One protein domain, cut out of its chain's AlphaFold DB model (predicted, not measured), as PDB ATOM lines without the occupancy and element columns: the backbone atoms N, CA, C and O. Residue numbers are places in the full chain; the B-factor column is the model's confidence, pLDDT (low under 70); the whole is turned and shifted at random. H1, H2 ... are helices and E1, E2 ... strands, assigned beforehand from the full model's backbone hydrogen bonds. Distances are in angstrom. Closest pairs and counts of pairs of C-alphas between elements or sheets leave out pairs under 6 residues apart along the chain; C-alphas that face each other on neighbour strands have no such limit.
ATOM      1  N   GLU A 382      12.860  40.136  59.484       92.88
ATOM      2  CA  GLU A 382      12.052  40.128  58.272       92.88
ATOM      3  C   GLU A 382      11.356  41.474  58.042       92.88
ATOM      4  O   GLU A 382      11.372  41.957  56.911       92.88
ATOM      5  N   ASN A 383      10.802  42.116  59.080       94.25
ATOM      6  CA  ASN A 383      10.209  43.454  58.968       94.25
ATOM      7  C   ASN A 383      11.246  44.503  58.559       94.25
ATOM      8  O   ASN A 383      11.013  45.276  57.620       94.25
ATOM      9  N   PHE A 384      12.403  44.483  59.222       95.06
ATOM     10  CA  PHE A 384      13.514  45.380  58.926       95.06
ATOM     11  C   PHE A 384      13.886  45.311  57.438       95.06
ATOM     12  O   PHE A 384      13.821  46.306  56.708       95.06
ATOM     13  N   TRP A 385      14.184  44.107  56.943       94.12
ATOM     14  CA  TRP A 385      14.621  43.909  55.562       94.12
ATOM     15  C   TRP A 385      13.495  44.039  54.538       94.12
ATOM     16  O   TRP A 385      13.736  44.530  53.432       94.12
ATOM     17  N   TYR A 386      12.260  43.672  54.889       92.06
ATOM     18  CA  TYR A 386      11.086  43.948  54.061       92.06
ATOM     19  C   TYR A 386      10.967  45.446  53.774       92.06
ATOM     20  O   TYR A 386      10.793  45.845  52.619       92.06
ATOM     21  N   THR A 387      11.129  46.280  54.804       92.38
ATOM     22  CA  THR A 387      11.033  47.738  54.684       92.38
ATOM     23  C   THR A 387      12.181  48.315  53.855       92.38
ATOM     24  O   THR A 387      11.937  49.133  52.962       92.38
ATOM     25  N   VAL A 388      13.415  47.840  54.065       93.81
ATOM     26  CA  VAL A 388      14.586  48.231  53.257       93.81
ATOM     27  C   VAL A 388      14.369  47.906  51.775       93.81
ATOM     28  O   VAL A 388      14.481  48.792  50.924       93.81
ATOM     29  N   PHE A 389      13.987  46.671  51.436       91.81
ATOM     30  CA  PHE A 389      13.776  46.286  50.037       91.81
ATOM     31  C   PHE A 389      12.534  46.928  49.412       91.81
ATOM     32  O   PHE A 389      12.548  47.210  48.215       91.81
ATOM     33  N   LYS A 390      11.486  47.231  50.194       87.56
ATOM     34  CA  LYS A 390      10.343  48.022  49.708       87.56
ATOM     35  C   LYS A 390      10.776  49.440  49.316       87.56
ATOM     36  O   LYS A 390      10.281  49.958  48.319       87.56
ATOM     37  N   LYS A 391      11.715  50.055  50.049       89.75
ATOM     38  CA  LYS A 391      12.319  51.343  49.660       89.75
ATOM     39  C   LYS A 391      13.185  51.211  48.399       89.75
ATOM     40  O   LYS A 391      13.057  52.040  47.502       89.75
ATOM     41  N   LEU A 392      14.014  50.165  48.301       89.69
ATOM     42  CA  LEU A 392      14.881  49.917  47.134       89.69
ATOM     43  C   LEU A 392      14.100  49.626  45.841       89.69
ATOM     44  O   LEU A 392      14.550  49.993  44.761       89.69
ATOM     45  N   ASP A 393      12.919  49.009  45.921       85.50
ATOM     46  CA  ASP A 393      12.070  48.747  44.746       85.50
ATOM     47  C   ASP A 393      11.497  50.037  44.121       85.50
ATOM     48  O   ASP A 393      11.140  50.064  42.945       85.50
ATOM     49  N   LYS A 394      11.452  51.154  44.862       82.00
ATOM     50  CA  LYS A 394      10.918  52.414  44.322       82.00
ATOM     51  C   LYS A 394      11.856  53.067  43.296       82.00
ATOM     52  O   LYS A 394      11.366  53.718  42.375       82.00
ATOM     53  N   ARG A 395      13.188  52.971  43.458       79.12
ATOM     54  CA  ARG A 395      14.190  53.688  42.628       79.12
ATOM     55  C   ARG A 395      15.548  52.968  42.593       79.12
ATOM     56  O   ARG A 395      15.914  52.282  43.536       79.12
ATOM     57  N   GLY A 396      16.331  53.199  41.535       82.25
ATOM     58  CA  GLY A 396      17.722  52.728  41.424       82.25
ATOM     59  C   GLY A 396      17.862  51.319  40.841       82.25
ATOM     60  O   GLY A 396      17.097  50.917  39.958       82.25
ATOM     61  N   PHE A 397      18.857  50.568  41.314       89.31
ATOM     62  CA  PHE A 397      19.210  49.253  40.769       89.31
ATOM     63  C   PHE A 397      18.094  48.206  40.878       89.31
ATOM     64  O   PHE A 397      17.985  47.366  39.987       89.31
ATOM     65  N   PHE A 398      17.279  48.225  41.940       87.94
ATOM     66  CA  PHE A 398      16.251  47.203  42.202       87.94
ATOM     67  C   PHE A 398      14.890  47.506  41.568       87.94
ATOM     68  O   PHE A 398      14.071  46.592  41.445       87.94
ATOM     69  N   ALA A 399      14.670  48.746  41.131       84.38
ATOM     70  CA  ALA A 399      13.361  49.211  40.701       84.38
ATOM     71  C   ALA A 399      12.775  48.368  39.562       84.38
ATOM     72  O   ALA A 399      13.406  48.191  38.516       84.38
ATOM     73  N   ASN A 400      11.553  47.862  39.765       76.19
ATOM     74  CA  ASN A 400      10.799  47.033  38.815       76.19
ATOM     75  C   ASN A 400      11.467  45.704  38.402       76.19
ATOM     76  O   ASN A 400      10.978  45.044  37.479       76.19
ATOM     77  N   ARG A 401      12.551  45.276  39.063       81.00
ATOM     78  CA  ARG A 401      13.270  44.029  38.725       81.00
ATOM     79  C   ARG A 401      12.893  42.855  39.613       81.00
ATOM     80  O   ARG A 401      12.869  41.711  39.150       81.00
ATOM     81  N   PHE A 402      12.598  43.142  40.873       81.38
ATOM     82  CA  PHE A 402      12.273  42.147  41.880       81.38
ATOM     83  C   PHE A 402      10.952  42.489  42.529       81.38
ATOM     84  O   PHE A 402      10.578  43.648  42.627       81.38
ATOM     85  N   SER A 403      10.230  41.471  42.975       74.94
ATOM     86  CA  SER A 403       8.965  41.723  43.643       74.94
ATOM     87  C   SER A 403       8.670  40.689  44.706       74.94
ATOM     88  O   SER A 403       8.895  39.493  44.505       74.94
ATOM     89  N   PHE A 404       8.103  41.186  45.800       74.12
ATOM     90  CA  PHE A 404       7.397  40.419  46.820       74.12
ATOM     91  C   PHE A 404       6.012  39.942  46.344       74.12
ATOM     92  O   PHE A 404       5.344  39.228  47.083       74.12
ATOM     93  N   LYS A 405       5.553  40.345  45.143       68.12
ATOM     94  CA  LYS A 405       4.311  39.830  44.553       68.12
ATOM     95  C   LYS A 405       4.368  38.314  44.471       68.12
ATOM     96  O   LYS A 405       5.389  37.743  44.068       68.12
ATOM     97  N   GLU A 406       3.236  37.704  44.793       64.62
ATOM     98  CA  GLU A 406       3.054  36.269  44.715       64.62
ATOM     99  C   GLU A 406       3.423  35.759  43.317       64.62
ATOM    100  O   GLU A 406       2.989  36.303  42.301       64.62
ATOM    101  N   THR A 407       4.242  34.709  43.258       62.31
ATOM    102  CA  THR A 407       4.688  34.110  41.993       62.31
ATOM    103  C   THR A 407       3.523  33.635  41.142       62.31
ATOM    104  O   THR A 407       3.597  33.724  39.922       62.31
ATOM    105  N   THR A 408       2.438  33.173  41.769       60.62
ATOM    106  CA  THR A 408       1.303  32.656  41.016       60.62
ATOM    107  C   THR A 408       0.517  33.765  40.314       60.62
ATOM    108  O   THR A 408      -0.048  33.494  39.270       60.62
ATOM    109  N   MET A 409       0.523  35.010  40.794       63.25
ATOM    110  CA  MET A 409      -0.212  36.110  40.152       63.25
ATOM    111  C   MET A 409       0.566  36.798  39.016       63.25
ATOM    112  O   MET A 409       0.076  37.746  38.407       63.25
ATOM    113  N   LYS A 410       1.802  36.374  38.729       62.25
ATOM    114  CA  LYS A 410       2.661  37.039  37.743       62.25
ATOM    115  C   LYS A 410       2.416  36.506  36.329       62.25
ATOM    116  O   LYS A 410       2.851  35.406  36.004       62.25
ATOM    117  N   LYS A 411       1.863  37.345  35.442       54.38
ATOM    118  CA  LYS A 411       1.876  37.107  33.977       54.38
ATOM    119  C   LYS A 411       3.234  37.413  33.323       54.38
ATOM    120  O   LYS A 411       3.515  36.938  32.228       54.38
ATOM    121  N   THR A 412       4.084  38.213  33.979       51.97
ATOM    122  CA  THR A 412       5.457  38.527  33.534       51.97
ATOM    123  C   THR A 412       6.471  38.232  34.646       51.97
ATOM    124  O   THR A 412       6.221  38.583  35.802       51.97
ATOM    125  N   PRO A 413       7.613  37.588  34.345       51.69
ATOM    126  CA  PRO A 413       8.518  37.079  35.368       51.69
ATOM    127  C   PRO A 413       9.390  38.200  35.953       51.69
ATOM    128  O   PRO A 413      10.559  38.347  35.608       51.69
ATOM    129  N   GLN A 414       8.853  38.988  36.887       63.66
ATOM    130  CA  GLN A 414       9.714  39.674  37.855       63.66
ATOM    131  C   GLN A 414      10.324  38.629  38.791       63.66
ATOM    132  O   GLN A 414       9.595  37.833  39.399       63.66
ATOM    133  N   LYS A 415      11.651  38.650  38.933       73.75
ATOM    134  CA  LYS A 415      12.402  37.720  39.787       73.75
ATOM    135  C   LYS A 415      11.939  37.868  41.251       73.75
ATOM    136  O   LYS A 415      11.515  38.942  41.683       73.75
ATOM    137  N   SER A 416      11.944  36.778  42.022       78.44
ATOM    138  CA  SER A 416      11.578  36.832  43.446       78.44
ATOM    139  C   SER A 416      12.648  37.599  44.224       78.44
ATOM    140  O   SER A 416      13.838  37.299  44.114       78.44
ATOM    141  N   ILE A 417      12.224  38.580  45.024       85.00
ATOM    142  CA  ILE A 417      13.127  39.296  45.933       85.00
ATOM    143  C   ILE A 417      13.640  38.388  47.059       85.00
ATOM    144  O   ILE A 417      14.748  38.580  47.552       85.00
ATOM    145  N   ILE A 418      12.894  37.340  47.419       85.62
ATOM    146  CA  ILE A 418      13.340  36.378  48.430       85.62
ATOM    147  C   ILE A 418      14.552  35.600  47.957       85.62
ATOM    148  O   ILE A 418      15.448  35.375  48.756       85.62
ATOM    149  N   SER A 419      14.657  35.267  46.668       86.50
ATOM    150  CA  SER A 419      15.886  34.664  46.147       86.50
ATOM    151  C   SER A 419      17.101  35.562  46.409       86.50
ATOM    152  O   SER A 419      18.129  35.066  46.851       86.50
ATOM    153  N   VAL A 420      16.968  36.881  46.230       89.69
ATOM    154  CA  VAL A 420      18.033  37.847  46.553       89.69
ATOM    155  C   VAL A 420      18.343  37.850  48.054       89.69
ATOM    156  O   VAL A 420      19.507  37.746  48.435       89.69
ATOM    157  N   ILE A 421      17.316  37.907  48.909       89.88
ATOM    158  CA  ILE A 421      17.460  37.905  50.375       89.88
ATOM    159  C   ILE A 421      18.140  36.619  50.870       89.88
ATOM    160  O   ILE A 421      19.074  36.673  51.672       89.88
ATOM    161  N   THR A 422      17.703  35.460  50.374       88.81
ATOM    162  CA  THR A 422      18.232  34.144  50.746       88.81
ATOM    163  C   THR A 422      19.662  33.964  50.247       88.81
ATOM    164  O   THR A 422      20.548  33.627  51.036       88.81
ATOM    165  N   TYR A 423      19.917  34.216  48.960       90.94
ATOM    166  CA  TYR A 423      21.241  34.026  48.363       90.94
ATOM    167  C   TYR A 423      22.256  35.012  48.937       90.94
ATOM    168  O   TYR A 423      23.364  34.607  49.280       90.94
ATOM    169  N   GLY A 424      21.848  36.266  49.155       89.50
ATOM    170  CA  GLY A 424      22.655  37.283  49.829       89.50
ATOM    171  C   GLY A 424      22.839  37.058  51.327       89.50
ATOM    172  O   GLY A 424      23.641  37.751  51.944       89.50
ATOM    173  N   SER A 425      22.117  36.100  51.931       88.81
ATOM    174  CA  SER A 425      22.063  35.914  53.389       88.81
ATOM    175  C   SER A 425      21.833  37.226  54.132       88.81
ATOM    176  O   SER A 425      22.474  37.516  55.140       88.81
ATOM    177  N   VAL A 426      20.888  38.012  53.622       92.25
ATOM    178  CA  VAL A 426      20.667  39.388  54.061       92.25
ATOM    179  C   VAL A 426      20.269  39.461  55.537       92.25
ATOM    180  O   VAL A 426      20.816  40.275  56.267       92.25
ATOM    181  N   LEU A 427      19.455  38.518  56.025       89.94
ATOM    182  CA  LEU A 427      19.123  38.407  57.455       89.94
ATOM    183  C   LEU A 427      20.358  38.226  58.351       89.94
ATOM    184  O   LEU A 427      20.353  38.599  59.518       89.94
ATOM    185  N   ARG A 428      21.437  37.635  57.821       88.81
ATOM    186  CA  ARG A 428      22.699  37.519  58.549       88.81
ATOM    187  C   ARG A 428      23.539  38.781  58.424       88.81
ATOM    188  O   ARG A 428      24.403  38.947  59.261       88.81
ATOM    189  N   LEU A 429      23.353  39.654  57.428       90.94
ATOM    190  CA  LEU A 429      24.170  40.871  57.281       90.94
ATOM    191  C   LEU A 429      24.073  41.791  58.504       90.94
ATOM    192  O   LEU A 429      25.067  42.423  58.840       90.94
ATOM    193  N   ASN A 430      22.931  41.812  59.193       92.19
ATOM    194  CA  ASN A 430      22.786  42.565  60.438       92.19
ATOM    195  C   ASN A 430      23.649  42.013  61.572       92.19
ATOM    196  O   ASN A 430      24.175  42.800  62.343       92.19
ATOM    197  N   LYS A 431      23.865  40.695  61.616       92.69
ATOM    198  CA  LYS A 431      24.431  40.009  62.776       92.69
ATOM    199  C   LYS A 431      25.945  39.873  62.711       92.69
ATOM    200  O   LYS A 431      26.498  39.335  61.735       92.69
ATOM    201  N   THR A 432      26.587  40.249  63.808       92.56
ATOM    202  CA  THR A 432      27.978  39.905  64.095       92.56
ATOM    203  C   THR A 432      28.107  38.392  64.238       92.56
ATOM    204  O   THR A 432      27.286  37.731  64.874       92.56
ATOM    205  N   CYS A 433      29.117  37.800  63.604       88.81
ATOM    206  CA  CYS A 433      29.319  36.356  63.679       88.81
ATOM    207  C   CYS A 433      30.793  35.970  63.626       88.81
ATOM    208  O   CYS A 433      31.605  36.643  62.991       88.81
ATOM    209  N   LYS A 434      31.116  34.818  64.217       89.50
ATOM    210  CA  LYS A 434      32.437  34.198  64.127       89.50
ATOM    211  C   LYS A 434      32.423  33.103  63.061       89.50
ATOM    212  O   LYS A 434      31.681  32.133  63.181       89.50
ATOM    213  N   ILE A 435      33.230  33.252  62.012       85.75
ATOM    214  CA  ILE A 435      33.350  32.280  60.917       85.75
ATOM    215  C   ILE A 435      34.788  31.777  60.881       85.75
ATOM    216  O   ILE A 435      35.706  32.551  60.628       85.75
ATOM    217  N   LYS A 436      34.984  30.474  61.134       86.12
ATOM    218  CA  LYS A 436      36.308  29.818  61.129       86.12
ATOM    219  C   LYS A 436      37.365  30.609  61.924       86.12
ATOM    220  O   LYS A 436      38.464  30.853  61.443       86.12
ATOM    221  N   GLY A 437      36.996  31.063  63.123       85.25
ATOM    222  CA  GLY A 437      37.877  31.830  64.012       85.25
ATOM    223  C   GLY A 437      37.869  33.349  63.802       85.25
ATOM    224  O   GLY A 437      38.228  34.065  64.730       85.25
ATOM    225  N   ILE A 438      37.387  33.850  62.660       88.62
ATOM    226  CA  ILE A 438      37.360  35.284  62.337       88.62
ATOM    227  C   ILE A 438      36.046  35.899  62.809       88.62
ATOM    228  O   ILE A 438      34.973  35.464  62.384       88.62
ATOM    229  N   GLN A 439      36.123  36.920  63.658       91.25
ATOM    230  CA  GLN A 439      34.970  37.749  63.994       91.25
ATOM    231  C   GLN A 439      34.702  38.741  62.861       91.25
ATOM    232  O   GLN A 439      35.592  39.483  62.453       91.25
ATOM    233  N   VAL A 440      33.477  38.728  62.343       89.00
ATOM    234  CA  VAL A 440      33.002  39.691  61.349       89.00
ATOM    235  C   VAL A 440      31.797  40.410  61.911       89.00
ATOM    236  O   VAL A 440      30.758  39.785  62.147       89.00
ATOM    237  N   ASP A 441      31.955  41.716  62.083       93.75
ATOM    238  CA  ASP A 441      30.902  42.614  62.535       93.75
ATOM    239  C   ASP A 441      29.720  42.626  61.563       93.75
ATOM    240  O   ASP A 441      29.874  42.532  60.338       93.75
ATOM    241  N   GLY A 442      28.522  42.722  62.128       93.56
ATOM    242  CA  GLY A 442      27.295  42.939  61.380       93.56
ATOM    243  C   GLY A 442      26.987  44.421  61.184       93.56
ATOM    244  O   GLY A 442      27.602  45.298  61.798       93.56
ATOM    245  N   LEU A 443      25.991  44.708  60.345       94.88
ATOM    246  CA  LEU A 443      25.496  46.074  60.162       94.88
ATOM    247  C   LEU A 443      24.899  46.665  61.445       94.88
ATOM    248  O   LEU A 443      24.916  47.883  61.591       94.88
ATOM    249  N   GLU A 444      24.454  45.829  62.391       93.88
ATOM    250  CA  GLU A 444      23.963  46.266  63.706       93.88
ATOM    251  C   GLU A 444      24.980  47.109  64.480       93.88
ATOM    252  O   GLU A 444      24.606  47.962  65.272       93.88
ATOM    253  N   THR A 445      26.273  46.942  64.190       94.38
ATOM    254  CA  THR A 445      27.327  47.742  64.819       94.38
ATOM    255  C   THR A 445      27.336  49.211  64.382       94.38
ATOM    256  O   THR A 445      28.056  50.010  64.972       94.38
ATOM    257  N   PHE A 446      26.561  49.567  63.353       94.44
ATOM    258  CA  PHE A 446      26.362  50.941  62.882       94.44
ATOM    259  C   PHE A 446      24.998  51.516  63.271       94.44
ATOM    260  O   PHE A 446      24.692  52.653  62.916       94.44
ATOM    261  N   TYR A 447      24.149  50.713  63.903       94.12
ATOM    262  CA  TYR A 447      22.769  51.075  64.174       94.12
ATOM    263  C   TYR A 447      22.662  51.947  65.423       94.12
ATOM    264  O   TYR A 447      23.412  51.787  66.384       94.12
ATOM    265  N   SER A 448      21.732  52.896  65.385       92.06
ATOM    266  CA  SER A 448      21.299  53.672  66.539       92.06
ATOM    267  C   SER A 448      20.141  52.963  67.247       92.06
ATOM    268  O   SER A 448      19.620  51.944  66.784       92.06
ATOM    269  N   GLU A 449      19.681  53.532  68.358       90.75
ATOM    270  CA  GLU A 449      18.461  53.078  69.038       90.75
ATOM    271  C   GLU A 449      17.210  53.245  68.157       90.75
ATOM    272  O   GLU A 449      16.211  52.545  68.322       90.75
ATOM    273  N   ASN A 450      17.261  54.148  67.171       93.50
ATOM    274  CA  ASN A 450      16.136  54.421  66.297       93.50
ATOM    275  C   ASN A 450      16.110  53.470  65.092       93.50
ATOM    276  O   ASN A 450      16.860  53.593  64.121       93.50
ATOM    277  N   LYS A 451      15.134  52.567  65.092       90.81
ATOM    278  CA  LYS A 451      14.903  51.602  64.011       90.81
ATOM    279  C   LYS A 451      14.732  52.223  62.621       90.81
ATOM    280  O   LYS A 451      15.182  51.637  61.636       90.81
ATOM    281  N   ASN A 452      14.090  53.385  62.506       93.38
ATOM    282  CA  ASN A 452      13.913  54.040  61.209       93.38
ATOM    283  C   ASN A 452      15.241  54.556  60.655       93.38
ATOM    284  O   ASN A 452      15.460  54.470  59.443       93.38
ATOM    285  N   ASP A 453      16.131  55.036  61.522       94.19
ATOM    286  CA  ASP A 453      17.483  55.435  61.134       94.19
ATOM    287  C   ASP A 453      18.291  54.224  60.674       94.19
ATOM    288  O   ASP A 453      18.926  54.281  59.623       94.19
ATOM    289  N   ASN A 454      18.147  53.085  61.351       95.88
ATOM    290  CA  ASN A 454      18.787  51.824  60.963       95.88
ATOM    291  C   ASN A 454      18.303  51.328  59.592       95.88
ATOM    292  O   ASN A 454      19.099  50.957  58.726       95.88
ATOM    293  N   ILE A 455      16.989  51.395  59.343       95.94
ATOM    294  CA  ILE A 455      16.395  51.089  58.033       95.94
ATOM    295  C   ILE A 455      16.927  52.051  56.963       95.94
ATOM    296  O   ILE A 455      17.215  51.629  55.842       95.94
ATOM    297  N   ASN A 456      17.040  53.345  57.276       95.31
ATOM    298  CA  ASN A 456      17.575  54.345  56.352       95.31
ATOM    299  C   ASN A 456      19.054  54.097  56.047       95.31
ATOM    300  O   ASN A 456      19.439  54.179  54.883       95.31
ATOM    301  N   PHE A 457      19.852  53.744  57.053       96.38
ATOM    302  CA  PHE A 457      21.253  53.383  56.895       96.38
ATOM    303  C   PHE A 457      21.406  52.178  55.961       96.38
ATOM    304  O   PHE A 457      22.116  52.259  54.959       96.38
ATOM    305  N   ALA A 458      20.689  51.080  56.226       96.44
ATOM    306  CA  ALA A 458      20.742  49.882  55.389       96.44
ATOM    307  C   ALA A 458      20.258  50.160  53.953       96.44
ATOM    308  O   ALA A 458      20.870  49.701  52.986       96.44
ATOM    309  N   TYR A 459      19.196  50.959  53.798       95.62
ATOM    310  CA  TYR A 459      18.716  51.419  52.494       95.62
ATOM    311  C   TYR A 459      19.782  52.220  51.736       95.62
ATOM    312  O   TYR A 459      20.059  51.905  50.580       95.62
ATOM    313  N   ASN A 460      20.388  53.223  52.371       94.44
ATOM    314  CA  ASN A 460      21.413  54.067  51.762       94.44
ATOM    315  C   ASN A 460      22.647  53.245  51.384       94.44
ATOM    316  O   ASN A 460      23.115  53.346  50.252       94.44
ATOM    317  N   LEU A 461      23.125  52.380  52.287       95.75
ATOM    318  CA  LEU A 461      24.268  51.503  52.043       95.75
ATOM    319  C   LEU A 461      24.032  50.652  50.796       95.75
ATOM    320  O   LEU A 461      24.850  50.671  49.878       95.75
ATOM    321  N   LEU A 462      22.905  49.933  50.740       95.62
ATOM    322  CA  LEU A 462      22.592  49.069  49.605       95.62
ATOM    323  C   LEU A 462      22.346  49.865  48.326       95.62
ATOM    324  O   LEU A 462      22.867  49.491  47.279       95.62
ATOM    325  N   LYS A 463      21.599  50.970  48.391       94.12
ATOM    326  CA  LYS A 463      21.368  51.839  47.233       94.12
ATOM    327  C   LYS A 463      22.700  52.305  46.650       94.12
ATOM    328  O   LYS A 463      22.963  52.072  45.477       94.12
ATOM    329  N   ASN A 464      23.552  52.911  47.470       93.56
ATOM    330  CA  ASN A 464      24.826  53.463  47.025       93.56
ATOM    331  C   ASN A 464      25.759  52.354  46.518       93.56
ATOM    332  O   ASN A 464      26.426  52.531  45.502       93.56
ATOM    333  N   TYR A 465      25.791  51.202  47.197       96.00
ATOM    334  CA  TYR A 465      26.609  50.057  46.797       96.00
ATOM    335  C   TYR A 465      26.209  49.549  45.409       96.00
ATOM    336  O   TYR A 465      27.062  49.349  44.544       96.00
ATOM    337  N   PHE A 466      24.906  49.415  45.158       95.38
ATOM    338  CA  PHE A 466      24.404  48.973  43.863       95.38
ATOM    339  C   PHE A 466      24.437  50.051  42.776       95.38
ATOM    340  O   PHE A 466      24.592  49.694  41.611       95.38
ATOM    341  N   ASP A 467      24.378  51.338  43.121       92.50
ATOM    342  CA  ASP A 467      24.615  52.420  42.161       92.50
ATOM    343  C   ASP A 467      26.077  52.376  41.646       92.50
ATOM    344  O   ASP A 467      26.329  52.541  40.449       92.50
ATOM    345  N   VAL A 468      27.050  52.071  42.520       94.31
ATOM    346  CA  VAL A 468      28.456  51.850  42.122       94.31
ATOM    347  C   VAL A 468      28.603  50.604  41.241       94.31
ATOM    348  O   VAL A 468      29.321  50.632  40.237       94.31
ATOM    349  N   ILE A 469      27.903  49.514  41.569       95.94
ATOM    350  CA  ILE A 469      27.873  48.308  40.725       95.94
ATOM    351  C   ILE A 469      27.280  48.627  39.350       95.94
ATOM    352  O   ILE A 469      27.853  48.226  38.342       95.94
ATOM    353  N   GLU A 470      26.171  49.367  39.280       94.50
ATOM    354  CA  GLU A 470      25.540  49.763  38.016       94.50
ATOM    355  C   GLU A 470      26.509  50.570  37.144       94.50
ATOM    356  O   GLU A 470      26.687  50.255  35.967       94.50
ATOM    357  N   LYS A 471      27.236  51.528  37.733       92.88
ATOM    358  CA  LYS A 471      28.309  52.258  37.042       92.88
ATOM    359  C   LYS A 471      29.412  51.325  36.522       92.88
ATOM    360  O   LYS A 471      29.862  51.479  35.387       92.88
ATOM    361  N   THR A 472      29.818  50.343  37.325       94.50
ATOM    362  CA  THR A 472      30.856  49.367  36.952       94.50
ATOM    363  C   THR A 472      30.400  48.470  35.797       94.50
ATOM    364  O   THR A 472      31.156  48.232  34.857       94.50
ATOM    365  N   LEU A 473      29.143  48.018  35.812       95.75
ATOM    366  CA  LEU A 473      28.543  47.249  34.717       95.75
ATOM    367  C   LEU A 473      28.519  48.058  33.419       95.75
ATOM    368  O   LEU A 473      28.923  47.547  32.376       95.75
ATOM    369  N   HIS A 474      28.120  49.331  33.488       94.31
ATOM    370  CA  HIS A 474      28.125  50.220  32.329       94.31
ATOM    371  C   HIS A 474      29.527  50.400  31.736       94.31
ATOM    372  O   HIS A 474      29.677  50.324  30.515       94.31
ATOM    373  N   ALA A 475      30.559  50.556  32.572       93.88
ATOM    374  CA  ALA A 475      31.950  50.613  32.114       93.88
ATOM    375  C   ALA A 475      32.387  49.321  31.393       93.88
ATOM    376  O   ALA A 475      33.170  49.371  30.447       93.88
ATOM    377  N   GLN A 476      31.824  48.173  31.782       95.25
ATOM    378  CA  GLN A 476      32.046  46.874  31.139       95.25
ATOM    379  C   GLN A 476      31.051  46.559  30.003       95.25
ATOM    380  O   GLN A 476      31.035  45.435  29.507       95.25
ATOM    381  N   ARG A 477      30.248  47.541  29.558       95.12
ATOM    382  CA  ARG A 477      29.222  47.405  28.502       95.12
ATOM    383  C   ARG A 477      28.145  46.354  28.807       95.12
ATOM    384  O   ARG A 477      27.652  45.689  27.900       95.12
ATOM    385  N   LEU A 478      27.772  46.220  30.076       94.25
ATOM    386  CA  LEU A 478      26.721  45.321  30.553       94.25
ATOM    387  C   LEU A 478      25.528  46.108  31.090       94.25
ATOM    388  O   LEU A 478      25.658  47.252  31.535       94.25
ATOM    389  N   ASN A 479      24.356  45.483  31.072       91.25
ATOM    390  CA  ASN A 479      23.146  46.034  31.653       91.25
ATOM    391  C   ASN A 479      22.899  45.420  33.035       91.25
ATOM    392  O   ASN A 479      23.088  44.227  33.256       91.25
ATOM    393  N   LYS A 480      22.369  46.208  33.976       89.31
ATOM    394  CA  LYS A 480      21.941  45.672  35.277       89.31
ATOM    395  C   LYS A 480      20.986  44.483  35.152       89.31
ATOM    396  O   LYS A 480      21.019  43.606  36.011       89.31
ATOM    397  N   ASN A 481      20.160  44.431  34.103       88.56
ATOM    398  CA  ASN A 481      19.206  43.349  33.848       88.56
ATOM    399  C   ASN A 481      19.866  41.988  33.584       88.56
ATOM    400  O   ASN A 481      19.212  40.964  33.808       88.56
ATOM    401  N   ASP A 482      21.145  41.981  33.208       89.00
ATOM    402  CA  ASP A 482      21.922  40.764  32.974       89.00
ATOM    403  C   ASP A 482      22.207  40.025  34.292       89.00
ATOM    404  O   ASP A 482      22.344  38.803  34.317       89.00
ATOM    405  N   LEU A 483      22.195  40.738  35.428       91.06
ATOM    406  CA  LEU A 483      22.354  40.123  36.744       91.06
ATOM    407  C   LEU A 483      21.063  39.424  37.207       91.06
ATOM    408  O   LEU A 483      19.955  39.984  37.244       91.06
ATOM    409  N   THR A 484      21.211  38.168  37.612       89.00
ATOM    410  CA  THR A 484      20.183  37.328  38.228       89.00
ATOM    411  C   THR A 484      20.266  37.409  39.761       89.00
ATOM    412  O   THR A 484      21.188  38.026  40.302       89.00
ATOM    413  N   PRO A 485      19.318  36.809  40.514       90.25
ATOM    414  CA  PRO A 485      19.433  36.756  41.970       90.25
ATOM    415  C   PRO A 485      20.741  36.100  42.439       90.25
ATOM    416  O   PRO A 485      21.201  36.412  43.532       90.25
ATOM    417  N   ARG A 486      21.342  35.222  41.619       92.19
ATOM    418  CA  ARG A 486      22.608  34.528  41.888       92.19
ATOM    419  C   ARG A 486      23.760  35.518  42.068       92.19
ATOM    420  O   ARG A 486      24.388  35.528  43.124       92.19
ATOM    421  N   GLU A 487      23.999  36.377  41.074       94.38
ATOM    422  CA  GLU A 487      25.083  37.372  41.108       94.38
ATOM    423  C   GLU A 487      24.825  38.424  42.180       94.38
ATOM    424  O   GLU A 487      25.733  38.805  42.909       94.38
ATOM    425  N   ILE A 488      23.575  38.871  42.310       94.38
ATOM    426  CA  ILE A 488      23.197  39.876  43.311       94.38
ATOM    427  C   ILE A 488      23.397  39.325  44.724       94.38
ATOM    428  O   ILE A 488      23.893  40.038  45.591       94.38
ATOM    429  N   GLY A 489      23.062  38.051  44.954       93.94
ATOM    430  CA  GLY A 489      23.333  37.371  46.215       93.94
ATOM    431  C   GLY A 489      24.828  37.309  46.535       93.94
ATOM    432  O   GLY A 489      25.223  37.633  47.651       93.94
ATOM    433  N   ALA A 490      25.669  36.970  45.554       95.75
ATOM    434  CA  ALA A 490      27.123  36.986  45.726       95.75
ATOM    435  C   ALA A 490      27.655  38.394  46.059       95.75
ATOM    436  O   ALA A 490      28.424  38.554  47.004       95.75
ATOM    437  N   LEU A 491      27.184  39.428  45.353       97.12
ATOM    438  CA  LEU A 491      27.558  40.827  45.607       97.12
ATOM    439  C   LEU A 491      27.156  41.287  47.013       97.12
ATOM    440  O   LEU A 491      27.956  41.888  47.721       97.12
ATOM    441  N   LEU A 492      25.943  40.955  47.465       96.44
ATOM    442  CA  LEU A 492      25.497  41.269  48.827       96.44
ATOM    443  C   LEU A 492      26.407  40.650  49.892       96.44
ATOM    444  O   LEU A 492      26.654  41.269  50.924       96.44
ATOM    445  N   ARG A 493      26.947  39.453  49.649       94.50
ATOM    446  CA  ARG A 493      27.871  38.809  50.589       94.50
ATOM    447  C   ARG A 493      29.249  39.454  50.619       94.50
ATOM    448  O   ARG A 493      29.847  39.520  51.693       94.50
ATOM    449  N   LEU A 494      29.709  40.021  49.500       96.25
ATOM    450  CA  LEU A 494      30.957  40.789  49.464       96.25
ATOM    451  C   LEU A 494      30.940  41.983  50.428       96.25
ATOM    452  O   LEU A 494      32.007  42.403  50.869       96.25
ATOM    453  N   ILE A 495      29.771  42.489  50.842       96.69
ATOM    454  CA  ILE A 495      29.668  43.535  51.875       96.69
ATOM    455  C   ILE A 495      30.396  43.123  53.164       96.69
ATOM    456  O   ILE A 495      31.081  43.948  53.761       96.69
ATOM    457  N   ARG A 496      30.357  41.844  53.560       94.31
ATOM    458  CA  ARG A 496      31.098  41.355  54.740       94.31
ATOM    459  C   ARG A 496      32.615  41.456  54.573       94.31
ATOM    460  O   ARG A 496      33.315  41.706  55.548       94.31
ATOM    461  N   HIS A 497      33.118  41.314  53.348       96.12
ATOM    462  CA  HIS A 497      34.534  41.524  53.040       96.12
ATOM    463  C   HIS A 497      34.901  43.009  53.116       96.12
ATOM    464  O   HIS A 497      35.956  43.351  53.644       96.12
ATOM    465  N   PHE A 498      34.008  43.899  52.669       96.62
ATOM    466  CA  PHE A 498      34.182  45.341  52.851       96.62
ATOM    467  C   PHE A 498      34.198  45.742  54.330       96.62
ATOM    468  O   PHE A 498      35.077  46.508  54.715       96.62
ATOM    469  N   ILE A 499      33.286  45.198  55.149       95.25
ATOM    470  CA  ILE A 499      33.241  45.449  56.600       95.25
ATOM    471  C   ILE A 499      34.546  45.001  57.262       95.25
ATOM    472  O   ILE A 499      35.122  45.763  58.032       95.25
ATOM    473  N   LEU A 500      35.035  43.801  56.925       94.56
ATOM    474  CA  LEU A 500      36.279  43.266  57.483       94.56
ATOM    475  C   LEU A 500      37.501  44.135  57.143       94.56
ATOM    476  O   LEU A 500      38.422  44.234  57.945       94.56
ATOM    477  N   CYS A 501      37.528  44.752  55.959       94.50
ATOM    478  CA  CYS A 501      38.651  45.586  55.531       94.50
ATOM    479  C   CYS A 501      38.606  47.017  56.046       94.50
ATOM    480  O   CYS A 501      39.647  47.580  56.370       94.50
ATOM    481  N   ASP A 502      37.438  47.650  55.983       94.31
ATOM    482  CA  ASP A 502      37.306  49.075  56.254       94.31
ATOM    483  C   ASP A 502      35.890  49.409  56.720       94.31
ATOM    484  O   ASP A 502      35.024  49.866  55.962       94.31
ATOM    485  N   LYS A 503      35.670  49.151  58.008       93.75
ATOM    486  CA  LYS A 503      34.407  49.385  58.701       93.75
ATOM    487  C   LYS A 503      33.944  50.845  58.588       93.75
ATOM    488  O   LYS A 503      32.766  51.095  58.341       93.75
ATOM    489  N   GLU A 504      34.871  51.801  58.665       93.94
ATOM    490  CA  GLU A 504      34.570  53.235  58.565       93.94
ATOM    491  C   GLU A 504      34.074  53.644  57.176       93.94
ATOM    492  O   GLU A 504      33.134  54.431  57.056       93.94
ATOM    493  N   LYS A 505      34.649  53.093  56.100       94.12
ATOM    494  CA  LYS A 505      34.132  53.349  54.749       94.12
ATOM    495  C   LYS A 505      32.750  52.742  54.532       94.12
ATOM    496  O   LYS A 505      31.939  53.352  53.837       94.12
ATOM    497  N   VAL A 506      32.451  51.584  55.126       95.31
ATOM    498  CA  VAL A 506      31.096  51.006  55.081       95.31
ATOM    499  C   VAL A 506      30.102  51.878  55.852       95.31
ATOM    500  O   VAL A 506      29.038  52.180  55.312       95.31
ATOM    501  N   ARG A 507      30.469  52.356  57.051       95.31
ATOM    502  CA  ARG A 507      29.663  53.303  57.840       95.31
ATOM    503  C   ARG A 507      29.300  54.540  57.018       95.31
ATOM    504  O   ARG A 507      28.125  54.822  56.797       95.31
ATOM    505  N   LYS A 508      30.308  55.211  56.454       92.69
ATOM    506  CA  LYS A 508      30.113  56.406  55.616       92.69
ATOM    507  C   LYS A 508      29.235  56.119  54.399       92.69
ATOM    508  O   LYS A 508      28.398  56.939  54.038       92.69
ATOM    509  N   MET A 509      29.374  54.946  53.782       92.56
ATOM    510  CA  MET A 509      28.540  54.542  52.646       92.56
ATOM    511  C   MET A 509      27.046  54.446  53.005       92.56
ATOM    512  O   MET A 509      26.206  54.782  52.167       92.56
ATOM    513  N   GLY A 510      26.712  54.030  54.233       93.00
ATOM    514  CA  GLY A 510      25.338  54.005  54.756       93.00
ATOM    515  C   GLY A 510      24.803  55.365  55.223       93.00
ATOM    516  O   GLY A 510      23.596  55.605  55.198       93.00
ATOM    517  N   GLU A 511      25.676  56.304  55.581       91.56
ATOM    518  CA  GLU A 511      25.282  57.664  55.988       91.56
ATOM    519  C   GLU A 511      24.983  58.587  54.791       91.56
ATOM    520  O   GLU A 511      24.197  59.536  54.895       91.56
ATOM    521  N   ILE A 512      25.559  58.300  53.619       87.56
ATOM    522  CA  ILE A 512      25.350  59.090  52.399       87.56
ATOM    523  C   ILE A 512      23.921  58.893  51.868       87.56
ATOM    524  O   ILE A 512      23.570  57.837  51.350       87.56
ATOM    525  N   LYS A 513      23.102  59.950  51.897       83.25
ATOM    526  CA  LYS A 513      21.731  59.915  51.342       83.25
ATOM    527  C   LYS A 513      21.690  59.862  49.808       83.25
ATOM    528  O   LYS A 513      20.786  59.258  49.234       83.25
ATOM    529  N   ASP A 514      22.630  60.529  49.134       70.00
ATOM    530  CA  ASP A 514      22.672  60.597  47.669       70.00
ATOM    531  C   ASP A 514      24.101  60.789  47.145       70.00
ATOM    532  O   ASP A 514      24.715  61.841  47.338       70.00
ATOM    533  N   ILE A 515      24.615  59.775  46.448       67.62
ATOM    534  CA  ILE A 515      25.947  59.792  45.835       67.62
ATOM    535  C   ILE A 515      26.070  60.777  44.663       67.62
ATOM    536  O   ILE A 515      27.185  61.151  44.310       67.62
ATOM    537  N   THR A 516      24.958  61.217  44.059       60.12
ATOM    538  CA  THR A 516      24.975  62.101  42.876       60.12
ATOM    539  C   THR A 516      25.202  63.573  43.230       60.12
ATOM    540  O   THR A 516      25.602  64.372  42.384       60.12
ATOM    541  N   LYS A 517      25.025  63.946  44.504       57.69
ATOM    542  CA  LYS A 517      25.294  65.294  45.019       57.69
ATOM    543  C   LYS A 517      26.709  65.346  45.604       57.69
ATOM    544  O   LYS A 517      26.896  65.337  46.818       57.69
ATOM    545  N   PHE A 518      27.709  65.392  44.720       55.88
ATOM    546  CA  PHE A 518      29.161  65.354  44.988       55.88
ATOM    547  C   PHE A 518      29.730  66.564  45.768       55.88
ATOM    548  O   PHE A 518      30.726  67.155  45.359       55.88
ATOM    549  N   LYS A 519      29.126  66.964  46.890       54.44
ATOM    550  CA  LYS A 519      29.559  68.160  47.631       54.44
ATOM    551  C   LYS A 519      30.671  67.908  48.663       54.44
ATOM    552  O   LYS A 519      31.320  68.866  49.058       54.44
ATOM    553  N   ASN A 520      30.943  66.661  49.073       69.56
ATOM    554  CA  ASN A 520      31.929  66.348  50.123       69.56
ATOM    555  C   ASN A 520      33.110  65.493  49.599       69.56
ATOM    556  O   ASN A 520      32.911  64.425  49.010       69.56
ATOM    557  N   LYS A 521      34.352  65.947  49.845       74.62
ATOM    558  CA  LYS A 521      35.615  65.256  49.501       74.62
ATOM    559  C   LYS A 521      35.679  63.843  50.095       74.62
ATOM    560  O   LYS A 521      36.180  62.930  49.443       74.62
ATOM    561  N   GLU A 522      35.120  63.654  51.283       75.38
ATOM    562  CA  GLU A 522      35.088  62.381  52.005       75.38
ATOM    563  C   GLU A 522      34.103  61.359  51.408       75.38
ATOM    564  O   GLU A 522      34.368  60.155  51.367       75.38
ATOM    565  N   HIS A 523      32.983  61.822  50.847       82.94
ATOM    566  CA  HIS A 523      32.073  60.936  50.116       82.94
ATOM    567  C   HIS A 523      32.754  60.410  48.848       82.94
ATOM    568  O   HIS A 523      32.652  59.230  48.515       82.94
ATOM    569  N   LYS A 524      33.520  61.272  48.164       83.69
ATOM    570  CA  LYS A 524      34.261  60.905  46.952       83.69
ATOM    571  C   LYS A 524      35.335  59.852  47.230       83.69
ATOM    572  O   LYS A 524      35.516  58.957  46.410       83.69
ATOM    573  N   THR A 525      36.050  59.936  48.354       88.94
ATOM    574  CA  THR A 525      37.052  58.921  48.728       88.94
ATOM    575  C   THR A 525      36.399  57.586  49.081       88.94
ATOM    576  O   THR A 525      36.907  56.544  48.667       88.94
ATOM    577  N   THR A 526      35.257  57.618  49.771       90.81
ATOM    578  CA  THR A 526      34.469  56.423  50.100       90.81
ATOM    579  C   THR A 526      33.971  55.727  48.834       90.81
ATOM    580  O   THR A 526      34.281  54.559  48.624       90.81
ATOM    581  N   ILE A 527      33.307  56.444  47.922       89.50
ATOM    582  CA  ILE A 527      32.805  55.878  46.658       89.50
ATOM    583  C   ILE A 527      33.949  55.290  45.819       89.50
ATOM    584  O   ILE A 527      33.868  54.141  45.393       89.50
ATOM    585  N   LYS A 528      35.055  56.032  45.661       91.81
ATOM    586  CA  LYS A 528      36.236  55.562  44.917       91.81
ATOM    587  C   LYS A 528      36.831  54.275  45.486       91.81
ATOM    588  O   LYS A 528      37.421  53.500  44.742       91.81
ATOM    589  N   TYR A 529      36.736  54.058  46.796       95.00
ATOM    590  CA  TYR A 529      37.198  52.815  47.405       95.00
ATOM    591  C   TYR A 529      36.356  51.618  46.952       95.00
ATOM    592  O   TYR A 529      36.936  50.611  46.556       95.00
ATOM    593  N   PHE A 530      35.024  51.739  46.947       96.06
ATOM    594  CA  PHE A 530      34.142  50.683  46.437       96.06
ATOM    595  C   PHE A 530      34.324  50.471  44.929       96.06
ATOM    596  O   PHE A 530      34.468  49.327  44.505       96.06
ATOM    597  N   GLU A 531      34.396  51.553  44.141       95.00
ATOM    598  CA  GLU A 531      34.645  51.505  42.688       95.00
ATOM    599  C   GLU A 531      35.911  50.703  42.368       95.00
ATOM    600  O   GLU A 531      35.837  49.701  41.664       95.00
ATOM    601  N   LYS A 532      37.047  51.059  42.983       96.31
ATOM    602  CA  LYS A 532      38.335  50.384  42.746       96.31
ATOM    603  C   LYS A 532      38.315  48.885  43.040       96.31
ATOM    604  O   LYS A 532      39.101  48.155  42.455       96.31
ATOM    605  N   ILE A 533      37.496  48.431  43.991       97.69
ATOM    606  CA  ILE A 533      37.365  47.000  44.293       97.69
ATOM    607  C   ILE A 533      36.450  46.321  43.277       97.69
ATOM    608  O   ILE A 533      36.787  45.261  42.758       97.69
ATOM    609  N   LEU A 534      35.290  46.918  43.004       97.31
ATOM    610  CA  LEU A 534      34.270  46.333  42.135       97.31
ATOM    611  C   LEU A 534      34.713  46.291  40.665       97.31
ATOM    612  O   LEU A 534      34.364  45.345  39.963       97.31
ATOM    613  N   GLU A 535      35.539  47.240  40.215       96.50
ATOM    614  CA  GLU A 535      36.153  47.250  38.877       96.50
ATOM    615  C   GLU A 535      37.054  46.032  38.616       96.50
ATOM    616  O   GLU A 535      37.220  45.629  37.464       96.50
ATOM    617  N   LEU A 536      37.587  45.393  39.666       97.00
ATOM    618  CA  LEU A 536      38.400  44.175  39.546       97.00
ATOM    619  C   LEU A 536      37.565  42.930  39.211       97.00
ATOM    620  O   LEU A 536      38.126  41.881  38.886       97.00
ATOM    621  N   ILE A 537      36.234  43.014  39.305       97.25
ATOM    622  CA  ILE A 537      35.328  41.910  38.996       97.25
ATOM    623  C   ILE A 537      35.032  41.912  37.488       97.25
ATOM    624  O   ILE A 537      34.398  42.846  36.995       97.25
ATOM    625  N   PRO A 538      35.400  40.860  36.732       95.75
ATOM    626  CA  PRO A 538      35.044  40.753  35.321       95.75
ATOM    627  C   PRO A 538      33.595  40.262  35.186       95.75
ATOM    628  O   PRO A 538      33.353  39.067  35.004       95.75
ATOM    629  N   PHE A 539      32.621  41.172  35.281       96.12
ATOM    630  CA  PHE A 539      31.192  40.842  35.321       96.12
ATOM    631  C   PHE A 539      30.726  40.045  34.106       96.12
ATOM    632  O   PHE A 539      29.902  39.149  34.265       96.12
ATOM    633  N   LYS A 540      31.300  40.292  32.922       94.00
ATOM    634  CA  LYS A 540      30.978  39.519  31.713       94.00
ATOM    635  C   LYS A 540      31.242  38.025  31.929       94.00
ATOM    636  O   LYS A 540      30.336  37.215  31.785       94.00
ATOM    637  N   LYS A 541      32.442  37.689  32.415       94.19
ATOM    638  CA  LYS A 541      32.819  36.303  32.735       94.19
ATOM    639  C   LYS A 541      31.987  35.727  33.872       94.19
ATOM    640  O   LYS A 541      31.698  34.542  33.866       94.19
ATOM    641  N   VAL A 542      31.623  36.551  34.857       93.12
ATOM    642  CA  VAL A 542      30.778  36.119  35.977       93.12
ATOM    643  C   VAL A 542      29.386  35.700  35.501       93.12
ATOM    644  O   VAL A 542      28.868  34.682  35.955       93.12
ATOM    645  N   ILE A 543      28.782  36.476  34.601       91.12
ATOM    646  CA  ILE A 543      27.458  36.183  34.038       91.12
ATOM    647  C   ILE A 543      27.513  34.906  33.191       91.12
ATOM    648  O   ILE A 543      26.619  34.071  33.298       91.12
ATOM    649  N   GLU A 544      28.592  34.732  32.423       90.81
ATOM    650  CA  GLU A 544      28.858  33.559  31.576       90.81
ATOM    651  C   GLU A 544      29.154  32.270  32.371       90.81
ATOM    652  O   GLU A 544      29.223  31.198  31.778       90.81
ATOM    653  N   LEU A 545      29.299  32.323  33.706       88.31
ATOM    654  CA  LEU A 545      29.482  31.112  34.511       88.31
ATOM    655  C   LEU A 545      28.240  30.207  34.431       88.31
ATOM    656  O   LEU A 545      27.154  30.567  34.905       88.31
ATOM    657  N   GLU A 546      28.432  28.984  33.938       82.62
ATOM    658  CA  GLU A 546      27.399  27.950  33.763       82.62
ATOM    659  C   GLU A 546      27.003  27.242  35.074       82.62
ATOM    660  O   GLU A 546      26.849  26.025  35.150       82.62
ATOM    661  N   TYR A 547      26.830  27.995  36.161       84.56
ATOM    662  CA  TYR A 547      26.329  27.444  37.418       84.56
ATOM    663  C   TYR A 547      24.794  27.513  37.526       84.56
ATOM    664  O   TYR A 547      24.173  28.459  37.041       84.56
ATOM    665  N   PRO A 548      24.143  26.595  38.259       80.50
ATOM    666  CA  PRO A 548      22.722  26.724  38.573       80.50
ATOM    667  C   PRO A 548      22.395  28.047  39.285       80.50
ATOM    668  O   PRO A 548      23.222  28.601  40.014       80.50
ATOM    669  N   THR A 549      21.160  28.535  39.140       71.88
ATOM    670  CA  THR A 549      20.689  29.810  39.725       71.88
ATOM    671  C   THR A 549      20.822  29.889  41.248       71.88
ATOM    672  O   THR A 549      20.977  30.978  41.795       71.88
ATOM    673  N   SER A 550      20.801  28.750  41.940       77.69
ATOM    674  CA  SER A 550      20.983  28.654  43.391       77.69
ATOM    675  C   SER A 550      22.444  28.715  43.843       77.69
ATOM    676  O   SER A 550      22.699  28.879  45.035       77.69
ATOM    677  N   ASN A 551      23.413  28.606  42.931       88.00
ATOM    678  CA  ASN A 551      24.826  28.465  43.269       88.00
ATOM    679  C   ASN A 551      25.551  29.823  43.339       88.00
ATOM    680  O   ASN A 551      26.588  30.046  42.716       88.00
ATOM    681  N   TRP A 552      24.989  30.745  44.123       91.25
ATOM    682  CA  TRP A 552      25.585  32.056  44.421       91.25
ATOM    683  C   TRP A 552      26.973  31.928  45.073       91.25
ATOM    684  O   TRP A 552      27.818  32.798  44.895       91.25
ATOM    685  N   ALA A 553      27.221  30.831  45.795       92.19
ATOM    686  CA  ALA A 553      28.469  30.564  46.507       92.19
ATOM    687  C   ALA A 553      29.665  30.442  45.561       92.19
ATOM    688  O   ALA A 553      30.727  31.000  45.827       92.19
ATOM    689  N   ALA A 554      29.483  29.730  44.448       93.38
ATOM    690  CA  ALA A 554      30.497  29.615  43.407       93.38
ATOM    691  C   ALA A 554      30.845  30.987  42.813       93.38
ATOM    692  O   ALA A 554      32.017  31.321  42.653       93.38
ATOM    693  N   VAL A 555      29.822  31.807  42.550       96.06
ATOM    694  CA  VAL A 555      29.993  33.165  42.019       96.06
ATOM    695  C   VAL A 555      30.746  34.061  43.008       96.06
ATOM    696  O   VAL A 555      31.671  34.759  42.605       96.06
ATOM    697  N   GLU A 556      30.408  34.004  44.298       96.44
ATOM    698  CA  GLU A 556      31.118  34.721  45.368       96.44
ATOM    699  C   GLU A 556      32.608  34.338  45.410       96.44
ATOM    700  O   GLU A 556      33.472  35.217  45.405       96.44
ATOM    701  N   GLY A 557      32.912  33.035  45.377       96.81
ATOM    702  CA  GLY A 557      34.285  32.525  45.349       96.81
ATOM    703  C   GLY A 557      35.077  33.007  44.133       96.81
ATOM    704  O   GLY A 557      36.195  33.505  44.279       96.81
ATOM    705  N   TYR A 558      34.471  32.938  42.942       97.38
ATOM    706  CA  TYR A 558      35.068  33.443  41.704       97.38
ATOM    707  C   TYR A 558      35.344  34.953  41.781       97.38
ATOM    708  O   TYR A 558      36.453  35.394  41.471       97.38
ATOM    709  N   MET A 559      34.363  35.755  42.218       97.62
ATOM    710  CA  MET A 559      34.517  37.207  42.366       97.62
ATOM    711  C   MET A 559      35.659  37.545  43.329       97.62
ATOM    712  O   MET A 559      36.539  38.332  42.979       97.62
ATOM    713  N   LEU A 560      35.687  36.909  44.508       98.00
ATOM    714  CA  LEU A 560      36.730  37.146  45.502       98.00
ATOM    715  C   LEU A 560      38.116  36.778  44.963       98.00
ATOM    716  O   LEU A 560      39.066  37.532  45.159       98.00
ATOM    717  N   LYS A 561      38.239  35.669  44.221       97.44
ATOM    718  CA  LYS A 561      39.509  35.262  43.606       97.44
ATOM    719  C   LYS A 561      40.014  36.284  42.591       97.44
ATOM    720  O   LYS A 561      41.200  36.615  42.591       97.44
ATOM    721  N   LYS A 562      39.130  36.826  41.744       97.38
ATOM    722  CA  LYS A 562      39.516  37.871  40.780       97.38
ATOM    723  C   LYS A 562      39.915  39.176  41.471       97.38
ATOM    724  O   LYS A 562      40.886  39.786  41.036       97.38
ATOM    725  N   ILE A 563      39.272  39.538  42.584       97.75
ATOM    726  CA  ILE A 563      39.713  40.670  43.412       97.75
ATOM    727  C   ILE A 563      41.093  40.389  44.023       97.75
ATOM    728  O   ILE A 563      42.004  41.201  43.870       97.75
ATOM    729  N   HIS A 564      41.289  39.228  44.655       97.56
ATOM    730  CA  HIS A 564      42.546  38.858  45.314       97.56
ATOM    731  C   HIS A 564      43.743  38.801  44.360       97.56
ATOM    732  O   HIS A 564      44.859  39.059  44.796       97.56
ATOM    733  N   LYS A 565      43.527  38.534  43.063       96.31
ATOM    734  CA  LYS A 565      44.589  38.600  42.045       96.31
ATOM    735  C   LYS A 565      45.288  39.967  42.010       96.31
ATOM    736  O   LYS A 565      46.484  40.023  41.757       96.31
ATOM    737  N   TYR A 566      44.550  41.049  42.255       96.25
ATOM    738  CA  TYR A 566      45.075  42.419  42.214       96.25
ATOM    739  C   TYR A 566      45.139  43.074  43.598       96.25
ATOM    740  O   TYR A 566      45.896  44.021  43.800       96.25
ATOM    741  N   LYS A 567      44.355  42.581  44.563       95.56
ATOM    742  CA  LYS A 567      44.326  43.077  45.940       95.56
ATOM    743  C   LYS A 567      44.166  41.931  46.951       95.56
ATOM    744  O   LYS A 567      43.067  41.725  47.467       95.56
ATOM    745  N   PRO A 568      45.252  41.204  47.271       93.25
ATOM    746  CA  PRO A 568      45.214  40.050  48.176       93.25
ATOM    747  C   PRO A 568      44.741  40.371  49.601       93.25
ATOM    748  O   PRO A 568      44.255  39.488  50.297       93.25
ATOM    749  N   SER A 569      44.877  41.628  50.037       92.69
ATOM    750  CA  SER A 569      44.467  42.094  51.367       92.69
ATOM    751  C   SER A 569      42.965  42.372  51.508       92.69
ATOM    752  O   SER A 569      42.516  42.756  52.586       92.69
ATOM    753  N   PHE A 570      42.179  42.239  50.434       96.31
ATOM    754  CA  PHE A 570      40.748  42.520  50.477       96.31
ATOM    755  C   PHE A 570      39.934  41.329  51.003       96.31
ATOM    756  O   PHE A 570      39.674  40.380  50.283       96.31
ATOM    757  N   GLY A 571      39.414  41.421  52.219       94.06
ATOM    758  CA  GLY A 571      38.520  40.435  52.808       94.06
ATOM    759  C   GLY A 571      39.261  39.163  53.208       94.06
ATOM    760  O   GLY A 571      40.471  39.166  53.414       94.06
ATOM    761  N   ASN A 572      38.528  38.059  53.367       94.00
ATOM    762  CA  ASN A 572      39.146  36.790  53.739       94.00
ATOM    763  C   ASN A 572      38.412  35.590  53.129       94.00
ATOM    764  O   ASN A 572      37.199  35.453  53.290       94.00
ATOM    765  N   LYS A 573      39.147  34.679  52.474       94.31
ATOM    766  CA  LYS A 573      38.569  33.471  51.856       94.31
ATOM    767  C   LYS A 573      37.929  32.511  52.865       94.31
ATOM    768  O   LYS A 573      37.082  31.706  52.490       94.31
ATOM    769  N   ALA A 574      38.273  32.606  54.153       92.81
ATOM    770  CA  ALA A 574      37.647  31.820  55.213       92.81
ATOM    771  C   ALA A 574      36.137  32.094  55.343       92.81
ATOM    772  O   ALA A 574      35.400  31.189  55.741       92.81
ATOM    773  N   LEU A 575      35.680  33.288  54.939       91.31
ATOM    774  CA  LEU A 575      34.264  33.671  54.906       91.31
ATOM    775  C   LEU A 575      33.461  32.932  53.831       91.31
ATOM    776  O   LEU A 575      32.238  32.837  53.944       91.31
ATOM    777  N   LEU A 576      34.134  32.366  52.824       93.00
ATOM    778  CA  LEU A 576      33.477  31.604  51.774       93.00
ATOM    779  C   LEU A 576      32.883  30.306  52.331       93.00
ATOM    780  O   LEU A 576      33.483  29.586  53.145       93.00
ATOM    781  N   SER A 577      31.698  29.973  51.821       91.12
ATOM    782  CA  SER A 577      31.111  28.643  51.992       91.12
ATOM    783  C   SER A 577      31.985  27.564  51.334       91.12
ATOM    784  O   SER A 577      32.858  27.873  50.524       91.12
ATOM    785  N   LYS A 578      31.724  26.283  51.634       91.81
ATOM    786  CA  LYS A 578      32.483  25.154  51.065       91.81
ATOM    787  C   LYS A 578      32.592  25.237  49.535       91.81
ATOM    788  O   LYS A 578      33.693  25.146  49.005       91.81
ATOM    789  N   LYS A 579      31.474  25.486  48.840       92.38
ATOM    790  CA  LYS A 579      31.459  25.585  47.373       92.38
ATOM    791  C   LYS A 579      32.170  26.835  46.851       92.38
ATOM    792  O   LYS A 579      32.826  26.775  45.819       92.38
ATOM    793  N   GLY A 580      32.056  27.960  47.558       93.62
ATOM    794  CA  GLY A 580      32.779  29.177  47.187       93.62
ATOM    795  C   GLY A 580      34.289  29.011  47.318       93.62
ATOM    796  O   GLY A 580      35.021  29.438  46.436       93.62
ATOM    797  N   LEU A 581      34.749  28.337  48.375       94.88
ATOM    798  CA  LEU A 581      36.167  28.050  48.582       94.88
ATOM    799  C   LEU A 581      36.723  27.116  47.497       94.88
ATOM    800  O   LEU A 581      37.754  27.421  46.914       94.88
ATOM    801  N   GLU A 582      35.989  26.050  47.166       94.56
ATOM    802  CA  GLU A 582      36.335  25.139  46.067       94.56
ATOM    803  C   GLU A 582      36.538  25.896  44.745       94.56
ATOM    804  O   GLU A 582      37.522  25.685  44.047       94.56
ATOM    805  N   VAL A 583      35.634  26.818  44.402       94.00
ATOM    806  CA  VAL A 583      35.774  27.620  43.179       94.00
ATOM    807  C   VAL A 583      36.917  28.626  43.298       94.00
ATOM    808  O   VAL A 583      37.669  28.800  42.349       94.00
ATOM    809  N   TYR A 584      37.086  29.268  44.453       96.19
ATOM    810  CA  TYR A 584      38.178  30.214  44.687       96.19
ATOM    811  C   TYR A 584      39.560  29.568  44.483       96.19
ATOM    812  O   TYR A 584      40.455  30.192  43.903       96.19
ATOM    813  N   ASP A 585      39.746  28.335  44.960       94.06
ATOM    814  CA  ASP A 585      41.026  27.630  44.867       94.06
ATOM    815  C   ASP A 585      41.295  27.100  43.436       94.06
ATOM    816  O   ASP A 585      42.454  27.040  43.033       94.06
ATOM    817  N   ASN A 586      40.251  26.829  42.637       88.31
ATOM    818  CA  ASN A 586      40.351  26.278  41.271       88.31
ATOM    819  C   ASN A 586      40.332  27.317  40.121       88.31
ATOM    820  O   ASN A 586      40.460  26.946  38.954       88.31
ATOM    821  N   VAL A 587      40.135  28.607  40.423       82.19
ATOM    822  CA  VAL A 587      40.007  29.741  39.467       82.19
ATOM    823  C   VAL A 587      41.218  30.662  39.507       82.19
ATOM    824  O   VAL A 587      41.444  31.410  38.519       82.19
TER     825      VAL A 587
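What this domain is: This is residues 382 to 587 of the 587 residues of the protein "DGQHR domain-containing protein" of Candidatus Atribacteria bacterium (UniProt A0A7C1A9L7). Crossed helices pack into a rounded body: H6 runs through the middle with H2 and H10 packed on it, and the long H5 has H1, H7 and H8 packed across it. H11 covers H10, the small hairpin of E1 and E2 lies at the edge, and the loop of residues 393 to 416 reaches out to 29 A from the mean of the C-alphas. The printed part has 206 residues, with eleven named helices and two named strands in the order H1 H2 H3 E1 E2 H4 H5 H6 H7 H8 H9 H10 H11; the class is mostly helix, and the sheet E1 - E2 is antiparallel. The whole is compact, with a radius of gyration of the C-alphas of 16.3 A and spans of 45 by 43 by 35 A.

Where its parts are: Find C-alpha 382 at (12.052, 40.128, 58.272); there H1 begins, residues 382 to 392, 15.1 A long. Next come H2, residues 417 to 423, H3, 426 to 429, E1, 433 to 435, E2, 438 to 440, and H4, 443 to 446. From C-alpha 451 at (14.903, 51.602, 64.011), H5 runs 36.2 A, residues 451 to 475. H6, 485 to 501, is 25.1 A long; then follow H7, 503 to 511, H8, 521 to 534, 20.4 A, H9, 539 to 543, H10, 552 to 566, 22.2 A, and H11, 578 to 586, ending at C-alpha 586 (40.351, 26.278, 41.271).

How they stand to each other: Look first at Val 388 and Tyr 459, the closest C-alphas of H1 and H5, 5.3 A apart: they touch at a steep tilt of 46 degrees, the same way. H2 touches H6, Tyr 423 to Gly 489 at 4.5 A between C-alphas. H3 and H6 only just touch, with 3 pairs of C-alphas within 8 A. In the hairpin E1 and E2, N 435 and O 438 are 2.8 A apart, within hydrogen-bond range. H4 is close but not clearly touching H7, C-alphas 446 and 507 at 6.5 A. H5 touches H7, about perpendicular at 80 degrees, C-alphas 461 and 510 at 3.8 A, and H8, C-alphas 468 and 531 at 6.2 A. H6 touches H10, C-alphas 490 and 556 at 4.6 A. H9 and H10 only just touch, with 3 pairs within 8 A. H11 touches H10, C-alphas 580 and 557 at 4.1 A. Every O i to N i+4 pair is within hydrogen-bond range in H1, H2, H5, H7, H8, H9 and H11, against 10 of 13 in H6 and 10 of 11 in H10; H3 and H4 are too short for such a pair.

The domain as a whole: The C-alphas farthest apart, Thr 408 and Lys 521, are 48.1 A apart. The printed part has no cut; the links H1 to H2 and H10 to H11 are long. Confidence is under 70 at residues 405 to 414 and 515 to 520.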